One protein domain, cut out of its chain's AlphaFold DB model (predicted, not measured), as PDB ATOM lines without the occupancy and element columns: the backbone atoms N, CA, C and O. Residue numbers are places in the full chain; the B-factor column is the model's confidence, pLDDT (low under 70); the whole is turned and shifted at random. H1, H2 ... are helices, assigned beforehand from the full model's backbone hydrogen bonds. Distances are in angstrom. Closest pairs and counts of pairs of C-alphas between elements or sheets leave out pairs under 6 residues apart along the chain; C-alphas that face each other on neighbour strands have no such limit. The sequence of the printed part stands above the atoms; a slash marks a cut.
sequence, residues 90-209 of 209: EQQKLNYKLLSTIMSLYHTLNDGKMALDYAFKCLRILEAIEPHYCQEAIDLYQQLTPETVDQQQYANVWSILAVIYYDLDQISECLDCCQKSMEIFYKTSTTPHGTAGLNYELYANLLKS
ATOM      1  N   GLU A  90     112.059 -64.198   9.319       78.94
ATOM      2  CA  GLU A  90     112.674 -65.463   8.887       78.94
ATOM      3  C   GLU A  90     114.182 -65.323   8.641       78.94
ATOM      4  O   GLU A  90     114.976 -66.147   9.099       78.94
ATOM      5  N   GLN A  91     114.595 -64.246   7.972       75.50
ATOM      6  CA  GLN A  91     116.004 -64.007   7.685       75.50
ATOM      7  C   GLN A  91     116.772 -63.605   8.949       75.50
ATOM      8  O   GLN A  91     117.932 -63.982   9.117       75.50
ATOM      9  N   GLN A  92     116.120 -62.887   9.869       80.94
ATOM     10  CA  GLN A  92     116.670 -62.599  11.193       80.94
ATOM     11  C   GLN A  92     116.920 -63.892  11.981       80.94
ATOM     12  O   GLN A  92     118.021 -64.077  12.495       80.94
ATOM     13  N   LYS A  93     115.972 -64.838  11.996       82.38
ATOM     14  CA  LYS A  93     116.157 -66.157  12.633       82.38
ATOM     15  C   LYS A  93     117.304 -66.958  12.009       82.38
ATOM     16  O   LYS A  93     118.084 -67.576  12.735       82.38
ATOM     17  N   LEU A  94     117.452 -66.921  10.682       80.25
ATOM     18  CA  LEU A  94     118.568 -67.585  10.000       80.25
ATOM     19  C   LEU A  94     119.920 -66.958  10.379       80.25
ATOM     20  O   LEU A  94     120.860 -67.670  10.734       80.25
ATOM     21  N   ASN A  95     119.998 -65.625  10.369       83.81
ATOM     22  CA  ASN A  95     121.194 -64.890  10.778       83.81
ATOM     23  C   ASN A  95     121.538 -65.146  12.256       83.81
ATOM     24  O   ASN A  95     122.712 -65.334  12.579       83.81
ATOM     25  N   TYR A  96     120.534 -65.200  13.141       85.62
ATOM     26  CA  TYR A  96     120.703 -65.563  14.551       85.62
ATOM     27  C   TYR A  96     121.346 -66.943  14.686       85.62
ATOM     28  O   TYR A  96     122.367 -67.075  15.356       85.62
ATOM     29  N   LYS A  97     120.812 -67.948  13.981       84.88
ATOM     30  CA  LYS A  97     121.332 -69.322  14.021       84.88
ATOM     31  C   LYS A  97     122.770 -69.434  13.504       84.88
ATOM     32  O   LYS A  97     123.589 -70.147  14.086       84.88
ATOM     33  N   LEU A  98     123.105 -68.714  12.432       87.50
ATOM     34  CA  LEU A  98     124.474 -68.666  11.912       87.50
ATOM     35  C   LEU A  98     125.435 -68.017  12.925       87.50
ATOM     36  O   LEU A  98     126.510 -68.556  13.196       87.50
ATOM     37  N   LEU A  99     125.054 -66.879  13.512       89.50
ATOM     38  CA  LEU A  99     125.877 -66.175  14.499       89.50
ATOM     39  C   LEU A  99     126.060 -66.980  15.791       89.50
ATOM     40  O   LEU A  99     127.180 -67.035  16.303       89.50
ATOM     41  N   SER A 100     125.010 -67.640  16.284       86.06
ATOM     42  CA  SER A 100     125.076 -68.481  17.483       86.06
ATOM     43  C   SER A 100     125.935 -69.729  17.258       86.06
ATOM     44  O   SER A 100     126.691 -70.127  18.144       86.06
ATOM     45  N   THR A 101     125.944 -70.277  16.039       86.75
ATOM     46  CA  THR A 101     126.865 -71.362  15.663       86.75
ATOM     47  C   THR A 101     128.325 -70.896  15.666       86.75
ATOM     48  O   THR A 101     129.194 -71.571  16.223       86.75
ATOM     49  N   ILE A 102     128.619 -69.716  15.104       89.56
ATOM     50  CA  ILE A 102     129.980 -69.147  15.124       89.56
ATOM     51  C   ILE A 102     130.427 -68.833  16.561       89.56
ATOM     52  O   ILE A 102     131.581 -69.069  16.917       89.56
ATOM     53  N   MET A 103     129.519 -68.325  17.393       86.94
ATOM     54  CA  MET A 103     129.757 -68.091  18.818       86.94
ATOM     55  C   MET A 103     130.128 -69.394  19.544       86.94
ATOM     56  O   MET A 103     131.155 -69.429  20.224       86.94
ATOM     57  N   SER A 104     129.341 -70.461  19.362       80.81
ATOM     58  CA  SER A 104     129.602 -71.783  19.953       80.81
ATOM     59  C   SER A 104     130.965 -72.338  19.514       80.81
ATOM     60  O   SER A 104     131.741 -72.811  20.343       80.81
ATOM     61  N   LEU A 105     131.328 -72.168  18.236       83.31
ATOM     62  CA  LEU A 105     132.649 -72.525  17.704       83.31
ATOM     63  C   LEU A 105     133.804 -71.777  18.385       83.31
ATOM     64  O   LEU A 105     134.810 -72.381  18.752       83.31
ATOM     65  N   TYR A 106     133.690 -70.460  18.570       79.81
ATOM     66  CA  TYR A 106     134.722 -69.706  19.291       79.81
ATOM     67  C   TYR A 106     134.811 -70.096  20.761       79.81
ATOM     68  O   TYR A 106     135.909 -70.119  21.319       79.81
ATOM     69  N   HIS A 107     133.679 -70.447  21.372       72.19
ATOM     70  CA  HIS A 107     133.660 -70.990  22.721       72.19
ATOM     71  C   HIS A 107     134.418 -72.323  22.799       72.19
ATOM     72  O   HIS A 107     135.290 -72.471  23.654       72.19
ATOM     73  N   THR A 108     134.179 -73.249  21.861       75.94
ATOM     74  CA  THR A 108     134.919 -74.527  21.780       75.94
ATOM     75  C   THR A 108     136.409 -74.324  21.510       75.94
ATOM     76  O   THR A 108     137.239 -75.083  22.006       75.94
ATOM     77  N   LEU A 109     136.770 -73.278  20.764       77.69
ATOM     78  CA  LEU A 109     138.159 -72.879  20.515       77.69
ATOM     79  C   LEU A 109     138.791 -72.084  21.674       77.69
ATOM     80  O   LEU A 109     139.947 -71.672  21.570       77.69
ATOM     81  N   ASN A 110     138.060 -71.879  22.774       73.50
ATOM     82  CA  ASN A 110     138.486 -71.136  23.960       73.50
ATOM     83  C   ASN A 110     138.866 -69.662  23.680       73.50
ATOM     84  O   ASN A 110     139.616 -69.047  24.441       73.50
ATOM     85  N   ASP A 111     138.331 -69.074  22.602       73.25
ATOM     86  CA  ASP A 111     138.451 -67.647  22.285       73.25
ATOM     87  C   ASP A 111     137.228 -66.901  22.828       73.25
ATOM     88  O   ASP A 111     136.264 -66.587  22.122       73.25
ATOM     89  N   GLY A 112     137.271 -66.628  24.133       65.06
ATOM     90  CA  GLY A 112     136.186 -65.942  24.829       65.06
ATOM     91  C   GLY A 112     135.898 -64.551  24.263       65.06
ATOM     92  O   GLY A 112     134.743 -64.147  24.208       65.06
ATOM     93  N   LYS A 113     136.912 -63.827  23.773       74.06
ATOM     94  CA  LYS A 113     136.721 -62.474  23.233       74.06
ATOM     95  C   LYS A 113     135.859 -62.499  21.973       74.06
ATOM     96  O   LYS A 113     134.940 -61.693  21.848       74.06
ATOM     97  N   MET A 114     136.146 -63.416  21.051       77.88
ATOM     98  CA  MET A 114     135.342 -63.558  19.838       77.88
ATOM     99  C   MET A 114     133.969 -64.162  20.133       77.88
ATOM    100  O   MET A 114     132.981 -63.693  19.572       77.88
ATOM    101  N   ALA A 115     133.870 -65.139  21.037       73.19
ATOM    102  CA  ALA A 115     132.572 -65.676  21.450       73.19
ATOM    103  C   ALA A 115     131.652 -64.563  21.988       73.19
ATOM    104  O   ALA A 115     130.497 -64.467  21.580       73.19
ATOM    105  N   LEU A 116     132.187 -63.660  22.815       73.81
ATOM    106  CA  LEU A 116     131.460 -62.496  23.332       73.81
ATOM    107  C   LEU A 116     131.009 -61.532  22.222       73.81
ATOM    108  O   LEU A 116     129.859 -61.096  22.224       73.81
ATOM    109  N   ASP A 117     131.873 -61.239  21.246       81.19
ATOM    110  CA  ASP A 117     131.522 -60.362  20.117       81.19
ATOM    111  C   ASP A 117     130.370 -60.920  19.274       81.19
ATOM    112  O   ASP A 117     129.466 -60.189  18.860       81.19
ATOM    113  N   TYR A 118     130.364 -62.232  19.043       84.56
ATOM    114  CA  TYR A 118     129.283 -62.886  18.310       84.56
ATOM    115  C   TYR A 118     128.005 -63.022  19.145       84.56
ATOM    116  O   TYR A 118     126.924 -62.812  18.595       84.56
ATOM    117  N   ALA A 119     128.108 -63.251  20.458       79.12
ATOM    118  CA  ALA A 119     126.956 -63.210  21.361       79.12
ATOM    119  C   ALA A 119     126.259 -61.836  21.327       79.12
ATOM    120  O   ALA A 119     125.031 -61.762  21.275       79.12
ATOM    121  N   PHE A 120     127.021 -60.738  21.248       80.25
ATOM    122  CA  PHE A 120     126.443 -59.402  21.090       80.25
ATOM    123  C   PHE A 120     125.712 -59.209  19.757       80.25
ATOM    124  O   PHE A 120     124.647 -58.592  19.706       80.25
ATOM    125  N   LYS A 121     126.236 -59.767  18.663       84.69
ATOM    126  CA  LYS A 121     125.528 -59.742  17.373       84.69
ATOM    127  C   LYS A 121     124.220 -60.534  17.437       84.69
ATOM    128  O   LYS A 121     123.230 -60.071  16.880       84.69
ATOM    129  N   CYS A 122     124.197 -61.667  18.145       84.25
ATOM    130  CA  CYS A 122     122.970 -62.425  18.399       84.25
ATOM    131  C   CYS A 122     121.935 -61.588  19.163       84.25
ATOM    132  O   CYS A 122     120.780 -61.535  18.747       84.25
ATOM    133  N   LEU A 123     122.353 -60.875  20.218       79.94
ATOM    134  CA  LEU A 123     121.471 -60.005  21.008       79.94
ATOM    135  C   LEU A 123     120.779 -58.938  20.163       79.94
ATOM    136  O   LEU A 123     119.581 -58.731  20.306       79.94
ATOM    137  N   ARG A 124     121.508 -58.287  19.252       81.81
ATOM    138  CA  ARG A 124     120.925 -57.260  18.372       81.81
ATOM    139  C   ARG A 124     119.840 -57.809  17.449       81.81
ATOM    140  O   ARG A 124     118.932 -57.078  17.072       81.81
ATOM    141  N   ILE A 125     119.947 -59.078  17.060       81.62
ATOM    142  CA  ILE A 125     118.916 -59.739  16.259       81.62
ATOM    143  C   ILE A 125     117.737 -60.141  17.141       81.62
ATOM    144  O   ILE A 125     116.595 -59.895  16.762       81.62
ATOM    145  N   LEU A 126     118.004 -60.704  18.320       78.88
ATOM    146  CA  LEU A 126     116.959 -61.044  19.283       78.88
ATOM    147  C   LEU A 126     116.150 -59.814  19.699       78.88
ATOM    148  O   LEU A 126     114.938 -59.905  19.763       78.88
ATOM    149  N   GLU A 127     116.780 -58.656  19.896       79.38
ATOM    150  CA  GLU A 127     116.085 -57.390  20.160       79.38
ATOM    151  C   GLU A 127     115.114 -57.006  19.039       79.38
ATOM    152  O   GLU A 127     114.015 -56.522  19.306       79.38
ATOM    153  N   ALA A 128     115.509 -57.227  17.784       77.88
ATOM    154  CA  ALA A 128     114.683 -56.905  16.629       77.88
ATOM    155  C   ALA A 128     113.485 -57.858  16.470       77.88
ATOM    156  O   ALA A 128     112.444 -57.432  15.970       77.88
ATOM    157  N   ILE A 129     113.631 -59.123  16.883       76.19
ATOM    158  CA  ILE A 129     112.564 -60.136  16.847       76.19
ATOM    159  C   ILE A 129     111.652 -59.998  18.078       76.19
ATOM    160  O   ILE A 129     110.430 -59.997  17.957       76.19
ATOM    161  N   GLU A 130     112.248 -59.866  19.262       71.75
ATOM    162  CA  GLU A 130     111.579 -59.859  20.559       71.75
ATOM    163  C   GLU A 130     112.228 -58.822  21.511       71.75
ATOM    164  O   GLU A 130     113.156 -59.122  22.271       71.75
ATOM    165  N   PRO A 131     111.722 -57.571  21.514       67.94
ATOM    166  CA  PRO A 131     112.341 -56.441  22.225       67.94
ATOM    167  C   PRO A 131     112.341 -56.562  23.753       67.94
ATOM    168  O   PRO A 131     112.994 -55.783  24.444       67.94
ATOM    169  N   HIS A 132     111.579 -57.507  24.304       57.12
ATOM    170  CA  HIS A 132     111.211 -57.528  25.716       57.12
ATOM    171  C   HIS A 132     112.384 -57.858  26.668       57.12
ATOM    172  O   HIS A 132     112.237 -57.674  27.877       57.12
ATOM    173  N   TYR A 133     113.536 -58.313  26.141       55.47
ATOM    174  CA  TYR A 133     114.617 -58.922  26.937       55.47
ATOM    175  C   TYR A 133     116.053 -58.468  26.598       55.47
ATOM    176  O   TYR A 133     116.976 -58.785  27.347       55.47
ATOM    177  N   CYS A 134     116.271 -57.734  25.499       60.94
ATOM    178  CA  CYS A 134     117.612 -57.594  24.903       60.94
ATOM    179  C   CYS A 134     118.254 -56.202  25.042       60.94
ATOM    180  O   CYS A 134     119.479 -56.103  24.981       60.94
ATOM    181  N   GLN A 135     117.469 -55.145  25.283       63.81
ATOM    182  CA  GLN A 135     117.975 -53.764  25.338       63.81
ATOM    183  C   GLN A 135     119.002 -53.561  26.467       63.81
ATOM    184  O   GLN A 135     120.074 -53.007  26.246       63.81
ATOM    185  N   GLU A 136     118.719 -54.078  27.668       62.88
ATOM    186  CA  GLU A 136     119.588 -53.924  28.843       62.88
ATOM    187  C   GLU A 136     120.945 -54.626  28.638       62.88
ATOM    188  O   GLU A 136     122.001 -54.092  28.970       62.88
ATOM    189  N   ALA A 137     120.933 -55.797  27.996       62.62
ATOM    190  CA  ALA A 137     122.136 -56.532  27.616       62.62
ATOM    191  C   ALA A 137     122.959 -55.804  26.539       62.62
ATOM    192  O   ALA A 137     124.193 -55.841  26.564       62.62
ATOM    193  N   ILE A 138     122.281 -55.137  25.600       66.44
ATOM    194  CA  ILE A 138     122.922 -54.386  24.521       66.44
ATOM    195  C   ILE A 138     123.597 -53.124  25.058       66.44
ATOM    196  O   ILE A 138     124.761 -52.874  24.735       66.44
ATOM    197  N   ASP A 139     122.903 -52.372  25.909       68.75
ATOM    198  CA  ASP A 139     123.423 -51.155  26.533       68.75
ATOM    199  C   ASP A 139     124.647 -51.462  27.410       68.75
ATOM    200  O   ASP A 139     125.648 -50.743  27.369       68.75
ATOM    201  N   LEU A 140     124.611 -52.576  28.151       63.47
ATOM    202  CA  LEU A 140     125.745 -53.058  28.940       63.47
ATOM    203  C   LEU A 140     126.952 -53.403  28.064       63.47
ATOM    204  O   LEU A 140     128.066 -52.982  28.372       63.47
ATOM    205  N   TYR A 141     126.752 -54.128  26.960       64.69
ATOM    206  CA  TYR A 141     127.861 -54.483  26.074       64.69
ATOM    207  C   TYR A 141     128.496 -53.259  25.405       64.69
ATOM    208  O   TYR A 141     129.713 -53.205  25.250       64.69
ATOM    209  N   GLN A 142     127.706 -52.239  25.060       66.19
ATOM    210  CA  GLN A 142     128.240 -50.979  24.529       66.19
ATOM    211  C   GLN A 142     129.108 -50.218  25.545       66.19
ATOM    212  O   GLN A 142     129.977 -49.443  25.144       66.19
ATOM    213  N   GLN A 143     128.900 -50.445  26.845       65.88
ATOM    214  CA  GLN A 143     129.698 -49.864  27.930       65.88
ATOM    215  C   GLN A 143     130.915 -50.724  28.318       65.88
ATOM    216  O   GLN A 143     131.785 -50.249  29.053       65.88
ATOM    217  N   LEU A 144     131.020 -51.964  27.818       63.62
ATOM    218  CA  LEU A 144     132.152 -52.850  28.095       63.62
ATOM    219  C   LEU A 144     133.424 -52.329  27.416       63.62
ATOM    220  O   LEU A 144     133.577 -52.376  26.196       63.62
ATOM    221  N   THR A 145     134.396 -51.912  28.227       54.50
ATOM    222  CA  THR A 145     135.798 -51.805  27.803       54.50
ATOM    223  C   THR A 145     136.604 -52.949  28.426       54.50
ATOM    224  O   THR A 145     136.337 -53.338  29.565       54.50
ATOM    225  N   PRO A 146     137.597 -53.518  27.713       52.06
ATOM    226  CA  PRO A 146     138.348 -54.689  28.181       52.06
ATOM    227  C   PRO A 146     139.165 -54.450  29.464       52.06
ATOM    228  O   PRO A 146     139.675 -55.406  30.038       52.06
ATOM    229  N   GLU A 147     139.283 -53.203  29.931       47.66
ATOM    230  CA  GLU A 147     140.049 -52.818  31.122       47.66
ATOM    231  C   GLU A 147     139.209 -52.750  32.415       47.66
ATOM    232  O   GLU A 147     139.783 -52.668  33.499       47.66
ATOM    233  N   THR A 148     137.874 -52.836  32.346       48.03
ATOM    234  CA  THR A 148     136.982 -52.676  33.517       48.03
ATOM    235  C   THR A 148     135.883 -53.736  33.582       48.03
ATOM    236  O   THR A 148     134.727 -53.409  33.845       48.03
ATOM    237  N   VAL A 149     136.199 -55.004  33.301       55.88
ATOM    238  CA  VAL A 149     135.204 -56.085  33.401       55.88
ATOM    239  C   VAL A 149     134.798 -56.260  34.868       55.88
ATOM    240  O   VAL A 149     135.496 -56.908  35.649       55.88
ATOM    241  N   ASP A 150     133.673 -55.654  35.243       62.19
ATOM    242  CA  ASP A 150     133.025 -55.872  36.531       62.19
ATOM    243  C   ASP A 150     132.478 -57.307  36.582       62.19
ATOM    244  O   ASP A 150     131.908 -57.815  35.609       62.19
ATOM    245  N   GLN A 151     132.664 -57.981  37.717       62.91
ATOM    246  CA  GLN A 151     132.298 -59.390  37.881       62.91
ATOM    247  C   GLN A 151     130.805 -59.600  37.588       62.91
ATOM    248  O   GLN A 151     130.427 -60.571  36.933       62.91
ATOM    249  N   GLN A 152     129.958 -58.639  37.954       63.09
ATOM    250  CA  GLN A 152     128.524 -58.708  37.688       63.09
ATOM    251  C   GLN A 152     128.173 -58.641  36.191       63.09
ATOM    252  O   GLN A 152     127.273 -59.343  35.729       63.09
ATOM    253  N   GLN A 153     128.910 -57.859  35.402       59.44
ATOM    254  CA  GLN A 153     128.696 -57.769  33.954       59.44
ATOM    255  C   GLN A 153     129.103 -59.068  33.251       59.44
ATOM    256  O   GLN A 153     128.415 -59.523  32.340       59.44
ATOM    257  N   TYR A 154     130.166 -59.720  33.725       68.38
ATOM    258  CA  TYR A 154     130.579 -61.035  33.233       68.38
ATOM    259  C   TYR A 154     129.508 -62.107  33.503       68.38
ATOM    260  O   TYR A 154     129.238 -62.945  32.643       68.38
ATOM    261  N   ALA A 155     128.844 -62.044  34.661       68.44
ATOM    262  CA  ALA A 155     127.739 -62.937  35.011       68.44
ATOM    263  C   ALA A 155     126.519 -62.767  34.085       68.44
ATOM    264  O   ALA A 155     125.941 -63.758  33.637       68.44
ATOM    265  N   ASN A 156     126.175 -61.526  33.724       67.62
ATOM    266  CA  ASN A 156     125.102 -61.246  32.764       67.62
ATOM    267  C   ASN A 156     125.382 -61.856  31.388       67.62
ATOM    268  O   ASN A 156     124.473 -62.386  30.751       67.62
ATOM    269  N   VAL A 157     126.638 -61.847  30.936       68.56
ATOM    270  CA  VAL A 157     126.969 -62.481  29.657       68.56
ATOM    271  C   VAL A 157     126.874 -64.004  29.732       68.56
ATOM    272  O   VAL A 157     126.333 -64.616  28.813       68.56
ATOM    273  N   TRP A 158     127.304 -64.627  30.832       74.81
ATOM    274  CA  TRP A 158     127.058 -66.059  31.052       74.81
ATOM    275  C   TRP A 158     125.565 -66.393  31.065       74.81
ATOM    276  O   TRP A 158     125.158 -67.406  30.505       74.81
ATOM    277  N   SER A 159     124.738 -65.512  31.627       71.75
ATOM    278  CA  SER A 159     123.283 -65.646  31.554       71.75
ATOM    279  C   SER A 159     122.760 -65.605  30.112       71.75
ATOM    280  O   SER A 159     121.929 -66.419  29.726       71.75
ATOM    281  N   ILE A 160     123.262 -64.704  29.277       68.81
ATOM    282  CA  ILE A 160     122.826 -64.614  27.878       68.81
ATOM    283  C   ILE A 160     123.307 -65.821  27.066       68.81
ATOM    284  O   ILE A 160     122.550 -66.362  26.264       68.81
ATOM    285  N   LEU A 161     124.534 -66.289  27.306       74.12
ATOM    286  CA  LEU A 161     125.047 -67.518  26.701       74.12
ATOM    287  C   LEU A 161     124.166 -68.720  27.044       74.12
ATOM    288  O   LEU A 161     123.906 -69.535  26.167       74.12
ATOM    289  N   ALA A 162     123.661 -68.804  28.277       79.50
ATOM    290  CA  ALA A 162     122.750 -69.872  28.669       79.50
ATOM    291  C   ALA A 162     121.457 -69.874  27.838       79.50
ATOM    292  O   ALA A 162     121.060 -70.930  27.355       79.50
ATOM    293  N   VAL A 163     120.851 -68.706  27.596       74.50
ATOM    294  CA  VAL A 163     119.657 -68.580  26.737       74.50
ATOM    295  C   VAL A 163     119.966 -69.012  25.304       74.50
ATOM    296  O   VAL A 163     119.232 -69.807  24.726       74.50
ATOM    297  N   ILE A 164     121.088 -68.555  24.745       75.25
ATOM    298  CA  ILE A 164     121.478 -68.923  23.378       75.25
ATOM    299  C   ILE A 164     121.736 -70.436  23.274       75.25
ATOM    300  O   ILE A 164     121.335 -71.062  22.297       75.25
ATOM    301  N   TYR A 165     122.380 -71.046  24.273       76.31
ATOM    302  CA  TYR A 165     122.601 -72.494  24.294       76.31
ATOM    303  C   TYR A 165     121.317 -73.293  24.507       76.31
ATOM    304  O   TYR A 165     121.177 -74.366  23.925       76.31
ATOM    305  N   TYR A 166     120.365 -72.761  25.273       78.88
ATOM    306  CA  TYR A 166     119.033 -73.341  25.398       78.88
ATOM    307  C   TYR A 166     118.294 -73.351  24.052       78.88
ATOM    308  O   TYR A 166     117.790 -74.393  23.643       78.88
ATOM    309  N   ASP A 167     118.319 -72.240  23.309       71.75
ATOM    310  CA  ASP A 167     117.717 -72.151  21.968       71.75
ATOM    311  C   ASP A 167     118.389 -73.082  20.943       71.75
ATOM    312  O   ASP A 167     117.773 -73.498  19.959       71.75
ATOM    313  N   LEU A 168     119.670 -73.393  21.154       70.62
ATOM    314  CA  LEU A 168     120.437 -74.341  20.347       70.62
ATOM    315  C   LEU A 168     120.229 -75.808  20.756       70.62
ATOM    316  O   LEU A 168     120.841 -76.680  20.137       70.62
ATOM    317  N   ASP A 169     119.401 -76.082  21.770       78.56
ATOM    318  CA  ASP A 169     119.202 -77.412  22.374       78.56
ATOM    319  C   ASP A 169     120.505 -78.018  22.955       78.56
ATOM    320  O   ASP A 169     120.657 -79.227  23.128       78.56
ATOM    321  N   GLN A 170     121.480 -77.160  23.280       76.38
ATOM    322  CA  GLN A 170     122.751 -77.517  23.915       76.38
ATOM    323  C   GLN A 170     122.615 -77.423  25.439       76.38
ATOM    324  O   GLN A 170     123.103 -76.497  26.091       76.38
ATOM    325  N   ILE A 171     121.896 -78.393  26.015       78.38
ATOM    326  CA  ILE A 171     121.506 -78.383  27.434       78.38
ATOM    327  C   ILE A 171     122.723 -78.388  28.377       78.38
ATOM    328  O   ILE A 171     122.711 -77.684  29.384       78.38
ATOM    329  N   SER A 172     123.790 -79.133  28.072       78.56
ATOM    330  CA  SER A 172     124.995 -79.186  28.920       78.56
ATOM    331  C   SER A 172     125.684 -77.827  29.052       78.56
ATOM    332  O   SER A 172     126.010 -77.391  30.156       78.56
ATOM    333  N   GLU A 173     125.871 -77.145  27.929       78.12
ATOM    334  CA  GLU A 173     126.512 -75.840  27.821       78.12
ATOM    335  C   GLU A 173     125.621 -74.756  28.431       78.12
ATOM    336  O   GLU A 173     126.118 -73.868  29.127       78.12
ATOM    337  N   CYS A 174     124.300 -74.870  28.258       80.94
ATOM    338  CA  CYS A 174     123.321 -74.035  28.944       80.94
ATOM    339  C   CYS A 174     123.472 -74.134  30.471       80.94
ATOM    340  O   CYS A 174     123.563 -73.106  31.146       80.94
ATOM    341  N   LEU A 175     123.524 -75.350  31.027       80.69
ATOM    342  CA  LEU A 175     123.653 -75.563  32.473       80.69
ATOM    343  C   LEU A 175     124.988 -75.029  33.018       80.69
ATOM    344  O   LEU A 175     124.994 -74.375  34.061       80.69
ATOM    345  N   ASP A 176     126.095 -75.246  32.302       82.12
ATOM    346  CA  ASP A 176     127.414 -74.711  32.670       82.12
ATOM    347  C   ASP A 176     127.421 -73.172  32.673       82.12
ATOM    348  O   ASP A 176     127.914 -72.540  33.611       82.12
ATOM    349  N   CYS A 177     126.792 -72.550  31.672       79.06
ATOM    350  CA  CYS A 177     126.640 -71.098  31.607       79.06
ATOM    351  C   CYS A 177     125.765 -70.555  32.749       79.06
ATOM    352  O   CYS A 177     126.148 -69.581  33.407       79.06
ATOM    353  N   CYS A 178     124.639 -71.211  33.050       79.81
ATOM    354  CA  CYS A 178     123.797 -70.879  34.203       79.81
ATOM    355  C   CYS A 178     124.587 -70.959  35.514       79.81
ATOM    356  O   CYS A 178     124.534 -70.029  36.322       79.81
ATOM    357  N   GLN A 179     125.362 -72.028  35.714       82.94
ATOM    358  CA  GLN A 179     126.157 -72.216  36.924       82.94
ATOM    359  C   GLN A 179     127.258 -71.155  37.057       82.94
ATOM    360  O   GLN A 179     127.411 -70.560  38.127       82.94
ATOM    361  N   LYS A 180     127.996 -70.865  35.980       81.00
ATOM    362  CA  LYS A 180     129.037 -69.822  35.974       81.00
ATOM    363  C   LYS A 180     128.461 -68.450  36.288       81.00
ATOM    364  O   LYS A 180     129.035 -67.722  37.095       81.00
ATOM    365  N   SER A 181     127.307 -68.127  35.708       79.75
ATOM    366  CA  SER A 181     126.557 -66.923  36.062       79.75
ATOM    367  C   SER A 181     126.239 -66.901  37.564       79.75
ATOM    368  O   SER A 181     126.625 -65.958  38.257       79.75
ATOM    369  N   MET A 182     125.618 -67.965  38.097       78.38
ATOM    370  CA  MET A 182     125.240 -68.067  39.517       78.38
ATOM    371  C   MET A 182     126.416 -67.885  40.468       78.38
ATOM    372  O   MET A 182     126.311 -67.143  41.445       78.38
ATOM    373  N   GLU A 183     127.530 -68.566  40.204       80.31
ATOM    374  CA  GLU A 183     128.709 -68.498  41.061       80.31
ATOM    375  C   GLU A 183     129.238 -67.074  41.189       80.31
ATOM    376  O   GLU A 183     129.691 -66.681  42.266       80.31
ATOM    377  N   ILE A 184     129.189 -66.304  40.102       73.44
ATOM    378  CA  ILE A 184     129.664 -64.928  40.112       73.44
ATOM    379  C   ILE A 184     128.708 -64.046  40.918       73.44
ATOM    380  O   ILE A 184     129.171 -63.376  41.836       73.44
ATOM    381  N   PHE A 185     127.395 -64.127  40.675       75.12
ATOM    382  CA  PHE A 185     126.394 -63.382  41.453       75.12
ATOM    383  C   PHE A 185     126.433 -63.702  42.952       75.12
ATOM    384  O   PHE A 185     126.268 -62.815  43.792       75.12
ATOM    385  N   TYR A 186     126.683 -64.968  43.296       76.50
ATOM    386  CA  TYR A 186     126.845 -65.396  44.681       76.50
ATOM    387  C   TYR A 186     128.099 -64.783  45.319       76.50
ATOM    388  O   TYR A 186     128.036 -64.268  46.435       76.50
ATOM    389  N   LYS A 187     129.234 -64.785  44.605       78.12
ATOM    390  CA  LYS A 187     130.505 -64.214  45.087       78.12
ATOM    391  C   LYS A 187     130.443 -62.695  45.246       78.12
ATOM    392  O   LYS A 187     131.027 -62.166  46.189       78.12
ATOM    393  N   THR A 188     129.723 -61.997  44.372       71.00
ATOM    394  CA  THR A 188     129.584 -60.534  44.423       71.00
ATOM    395  C   THR A 188     128.506 -60.062  45.404       71.00
ATOM    396  O   THR A 188     128.433 -58.869  45.682       71.00
ATOM    397  N   SER A 189     127.696 -60.966  45.982       62.03
ATOM    398  CA  SER A 189     126.544 -60.634  46.851       62.03
ATOM    399  C   SER A 189     125.525 -59.694  46.190       62.03
ATOM    400  O   SER A 189     124.798 -58.964  46.864       62.03
ATOM    401  N   THR A 190     125.478 -59.697  44.861       62.12
ATOM    402  CA  THR A 190     124.615 -58.824  44.061       62.12
ATOM    403  C   THR A 190     123.377 -59.588  43.629       62.12
ATOM    404  O   THR A 190     123.471 -60.746  43.219       62.12
ATOM    405  N   THR A 191     122.211 -58.948  43.686       62.53
ATOM    406  CA  THR A 191     120.968 -59.582  43.249       62.53
ATOM    407  C   THR A 191     120.990 -59.809  41.736       62.53
ATOM    408  O   THR A 191     121.272 -58.864  40.991       62.53
ATOM    409  N   PRO A 192     120.661 -61.024  41.269       60.31
ATOM    410  CA  PRO A 192     120.429 -61.279  39.854       60.31
ATOM    411  C   PRO A 192     119.272 -60.394  39.388       60.31
ATOM    412  O   PRO A 192     118.201 -60.418  39.993       60.31
ATOM    413  N   HIS A 193     119.486 -59.599  38.343       55.56
ATOM    414  CA  HIS A 193     118.452 -58.752  37.747       55.56
ATOM    415  C   HIS A 193     118.111 -59.272  36.343       55.56
ATOM    416  O   HIS A 193     118.982 -59.791  35.645       55.56
ATOM    417  N   GLY A 194     116.844 -59.159  35.936       66.81
ATOM    418  CA  GLY A 194     116.406 -59.471  34.569       66.81
ATOM    419  C   GLY A 194     116.564 -60.947  34.175       66.81
ATOM    420  O   GLY A 194     116.092 -61.845  34.875       66.81
ATOM    421  N   THR A 195     117.228 -61.194  33.039       57.38
ATOM    422  CA  THR A 195     117.410 -62.514  32.394       57.38
ATOM    423  C   THR A 195     118.120 -63.546  33.275       57.38
ATOM    424  O   THR A 195     117.843 -64.740  33.169       57.38
ATOM    425  N   ALA A 196     118.963 -63.104  34.213       63.56
ATOM    426  CA  ALA A 196     119.640 -63.989  35.158       63.56
ATOM    427  C   ALA A 196     118.661 -64.737  36.084       63.56
ATOM    428  O   ALA A 196     118.892 -65.897  36.408       63.56
ATOM    429  N   GLY A 197     117.547 -64.106  36.480       65.19
ATOM    430  CA  GLY A 197     116.524 -64.756  37.310       65.19
ATOM    431  C   GLY A 197     115.790 -65.877  36.569       65.19
ATOM    432  O   GLY A 197     115.606 -66.962  37.118       65.19
ATOM    433  N   LEU A 198     115.450 -65.642  35.299       65.31
ATOM    434  CA  LEU A 198     114.787 -66.627  34.436       65.31
ATOM    435  C   LEU A 198     115.687 -67.832  34.156       65.31
ATOM    436  O   LEU A 198     115.222 -68.966  34.210       65.31
ATOM    437  N   ASN A 199     116.987 -67.613  33.950       68.62
ATOM    438  CA  ASN A 199     117.954 -68.701  33.799       68.62
ATOM    439  C   ASN A 199     118.029 -69.610  35.026       68.62
ATOM    440  O   ASN A 199     118.293 -70.800  34.887       68.62
ATOM    441  N   TYR A 200     117.786 -69.081  36.225       72.19
ATOM    442  CA  TYR A 200     117.789 -69.889  37.445       72.19
ATOM    443  C   TYR A 200     116.520 -70.706  37.599       72.19
ATOM    444  O   TYR A 200     116.589 -71.844  38.058       72.19
ATOM    445  N   GLU A 201     115.380 -70.169  37.168       72.25
ATOM    446  CA  GLU A 201     114.148 -70.948  37.053       72.25
ATOM    447  C   GLU A 201     114.287 -72.043  35.989       72.25
ATOM    448  O   GLU A 201     113.949 -73.199  36.249       72.25
ATOM    449  N   LEU A 202     114.867 -71.713  34.831       72.25
ATOM    450  CA  LEU A 202     115.173 -72.651  33.752       72.25
ATOM    451  C   LEU A 202     116.109 -73.773  34.235       72.25
ATOM    452  O   LEU A 202     115.780 -74.951  34.120       72.25
ATOM    453  N   TYR A 203     117.229 -73.412  34.863       76.12
ATOM    454  CA  TYR A 203     118.200 -74.338  35.450       76.12
ATOM    455  C   TYR A 203     117.558 -75.245  36.512       76.12
ATOM    456  O   TYR A 203     117.754 -76.461  36.505       76.12
ATOM    457  N   ALA A 204     116.736 -74.682  37.405       74.38
ATOM    458  CA  ALA A 204     116.041 -75.443  38.442       74.38
ATOM    459  C   ALA A 204     114.982 -76.408  37.882       74.38
ATOM    460  O   ALA A 204     114.711 -77.435  38.511       74.38
ATOM    461  N   ASN A 205     114.376 -76.088  36.738       77.88
ATOM    462  CA  ASN A 205     113.427 -76.964  36.052       77.88
ATOM    463  C   ASN A 205     114.146 -78.091  35.298       77.88
ATOM    464  O   ASN A 205     113.738 -79.244  35.425       77.88
ATOM    465  N   LEU A 206     115.248 -77.783  34.608       74.12
ATOM    466  CA  LEU A 206     116.069 -78.761  33.882       74.12
ATOM    467  C   LEU A 206     116.747 -79.788  34.806       74.12
ATOM    468  O   LEU A 206     116.975 -80.921  34.404       74.12
ATOM    469  N   LEU A 207     117.039 -79.432  36.060       70.25
ATOM    470  CA  LEU A 207     117.551 -80.384  37.058       70.25
ATOM    471  C   LEU A 207     116.478 -81.315  37.651       70.25
ATOM    472  O   LEU A 207     116.820 -82.270  38.350       70.25
ATOM    473  N   LYS A 208     115.189 -81.011  37.451       64.81
ATOM    474  CA  LYS A 208     114.058 -81.799  37.978       64.81
ATOM    475  C   LYS A 208     113.445 -82.748  36.946       64.81
ATOM    476  O   LYS A 208     112.673 -83.618  37.352       64.81
ATOM    477  N   SER A 209     113.731 -82.548  35.661       55.62
ATOM    478  CA  SER A 209     113.318 -83.399  34.537       55.62
ATOM    479  C   SER A 209     114.271 -84.568  34.336       55.62
ATOM    480  O   SER A 209     113.769 -85.686  34.095       55.62
TER     481      SER A 209
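AT A GLANCE: This is residues 90 to 209 of the 209 residues of the protein "Hypothetical protein" of Didymodactylos carnosus (UniProt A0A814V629). Two helical hairpins, H1 with H2 and H4 with H5, are set crosswise to each other and meet over only a few residues, where H2 comes to H4. The short H3 folds back from the end of H2 toward H4, and H6 crosses the second hairpin, packing on both H4 and H5. The printed part has 120 residues with six named helices, H1 to H6 in order along the chain, and no named strand; its class is all helix. It is compact, with a radius of gyration of the C-alphas of 13.6 A, and it spans 40 by 40 by 31 A along its three main axes.

IN THESE COORDINATES: Find C-alpha 90 at (112.674, -65.463, 8.887), the first printed residue; from there H1, residues 90 to 108, runs 27.3 A from first to last C-alpha. H2, residues 112 to 129, follows over 25.6 A. Next read H3, residues 135 to 143, which is 12.6 A long. Look then for C-alpha 151 at (132.298, -59.390, 37.881), where H4 begins; H4 covers residues 151 to 167 and 25.1 A. H5, residues 171 to 188, is 25.9 A long. H6, residues 195 to 206, is 16.4 A long and ends with C-alpha 206 at (116.069, -78.761, 33.882).

HOW THE PARTS SIT: Begin at the hub, H4, which touches four other helices and whose centre is 2.5 A from the mean of the C-alphas. H4 and H5 touch as a helical hairpin, two helices one after the other that run opposite ways, at a shallow tilt of 18 degrees; look at the C-alphas of Ala 162 and Cys 174, their closest at 4.2 A. H6 touches H4 with residues 195 to 199 alone, at a steep tilt of 50 degrees, the same way, and the closest C-alphas, those of Ser 159 and Ala 196, are 5.4 A apart. H5 touches H6 with residues 175 to 182 alone, opposite ways at a steep tilt of 52 degrees; the C-alphas of Cys 178 and Asn 199 are their closest, at 6.2 A. On H2, residues 116 to 119 alone touch H4, and only just, with 3 pairs of C-alphas within 8 A; the closest are those of Ala 119 and Leu 161, 7.1 A apart, and the tilt is steep at 63 degrees. H3 and H4 also only just touch, with 3 such pairs, the closest being the C-alphas of Leu 140 and Gln 153 at 7.5 A. H2 and H3 are a helical hairpin at 36 degrees, only just a steep tilt; their closest C-alphas, those of Glu 127 and Gln 135, are 6.6 A apart. H1 and H2 are a helical hairpin too, at a shallow tilt of 17 degrees, with the C-alphas of Met 103 and Ala 115 closest at 4.5 A. H1 and H4 are close but not clearly touching, while H1 and H5, for instance, are apart. In H1, H2, H3, H4, H5 and H6, every backbone O i to N i+4 pair is within hydrogen-bond range.

THE WHOLE: The two C-alphas farthest apart are those of Glu 147 and Ser 209, at 40.8 A. The printed part has no cut, and it ends at residue 209, the chain's last. The links from H1 to H2, H2 to H3 and H4 to H5 are tight; those from H3 to H4 and H5 to H6 are short but not tight, and no link is long. In the B-factor column the mean pLDDT of the printed part is 72.8; look for values under 70 at residue 112, residues 131 to 157, residue 160, residues 189 to 199 and residues 208 to 209.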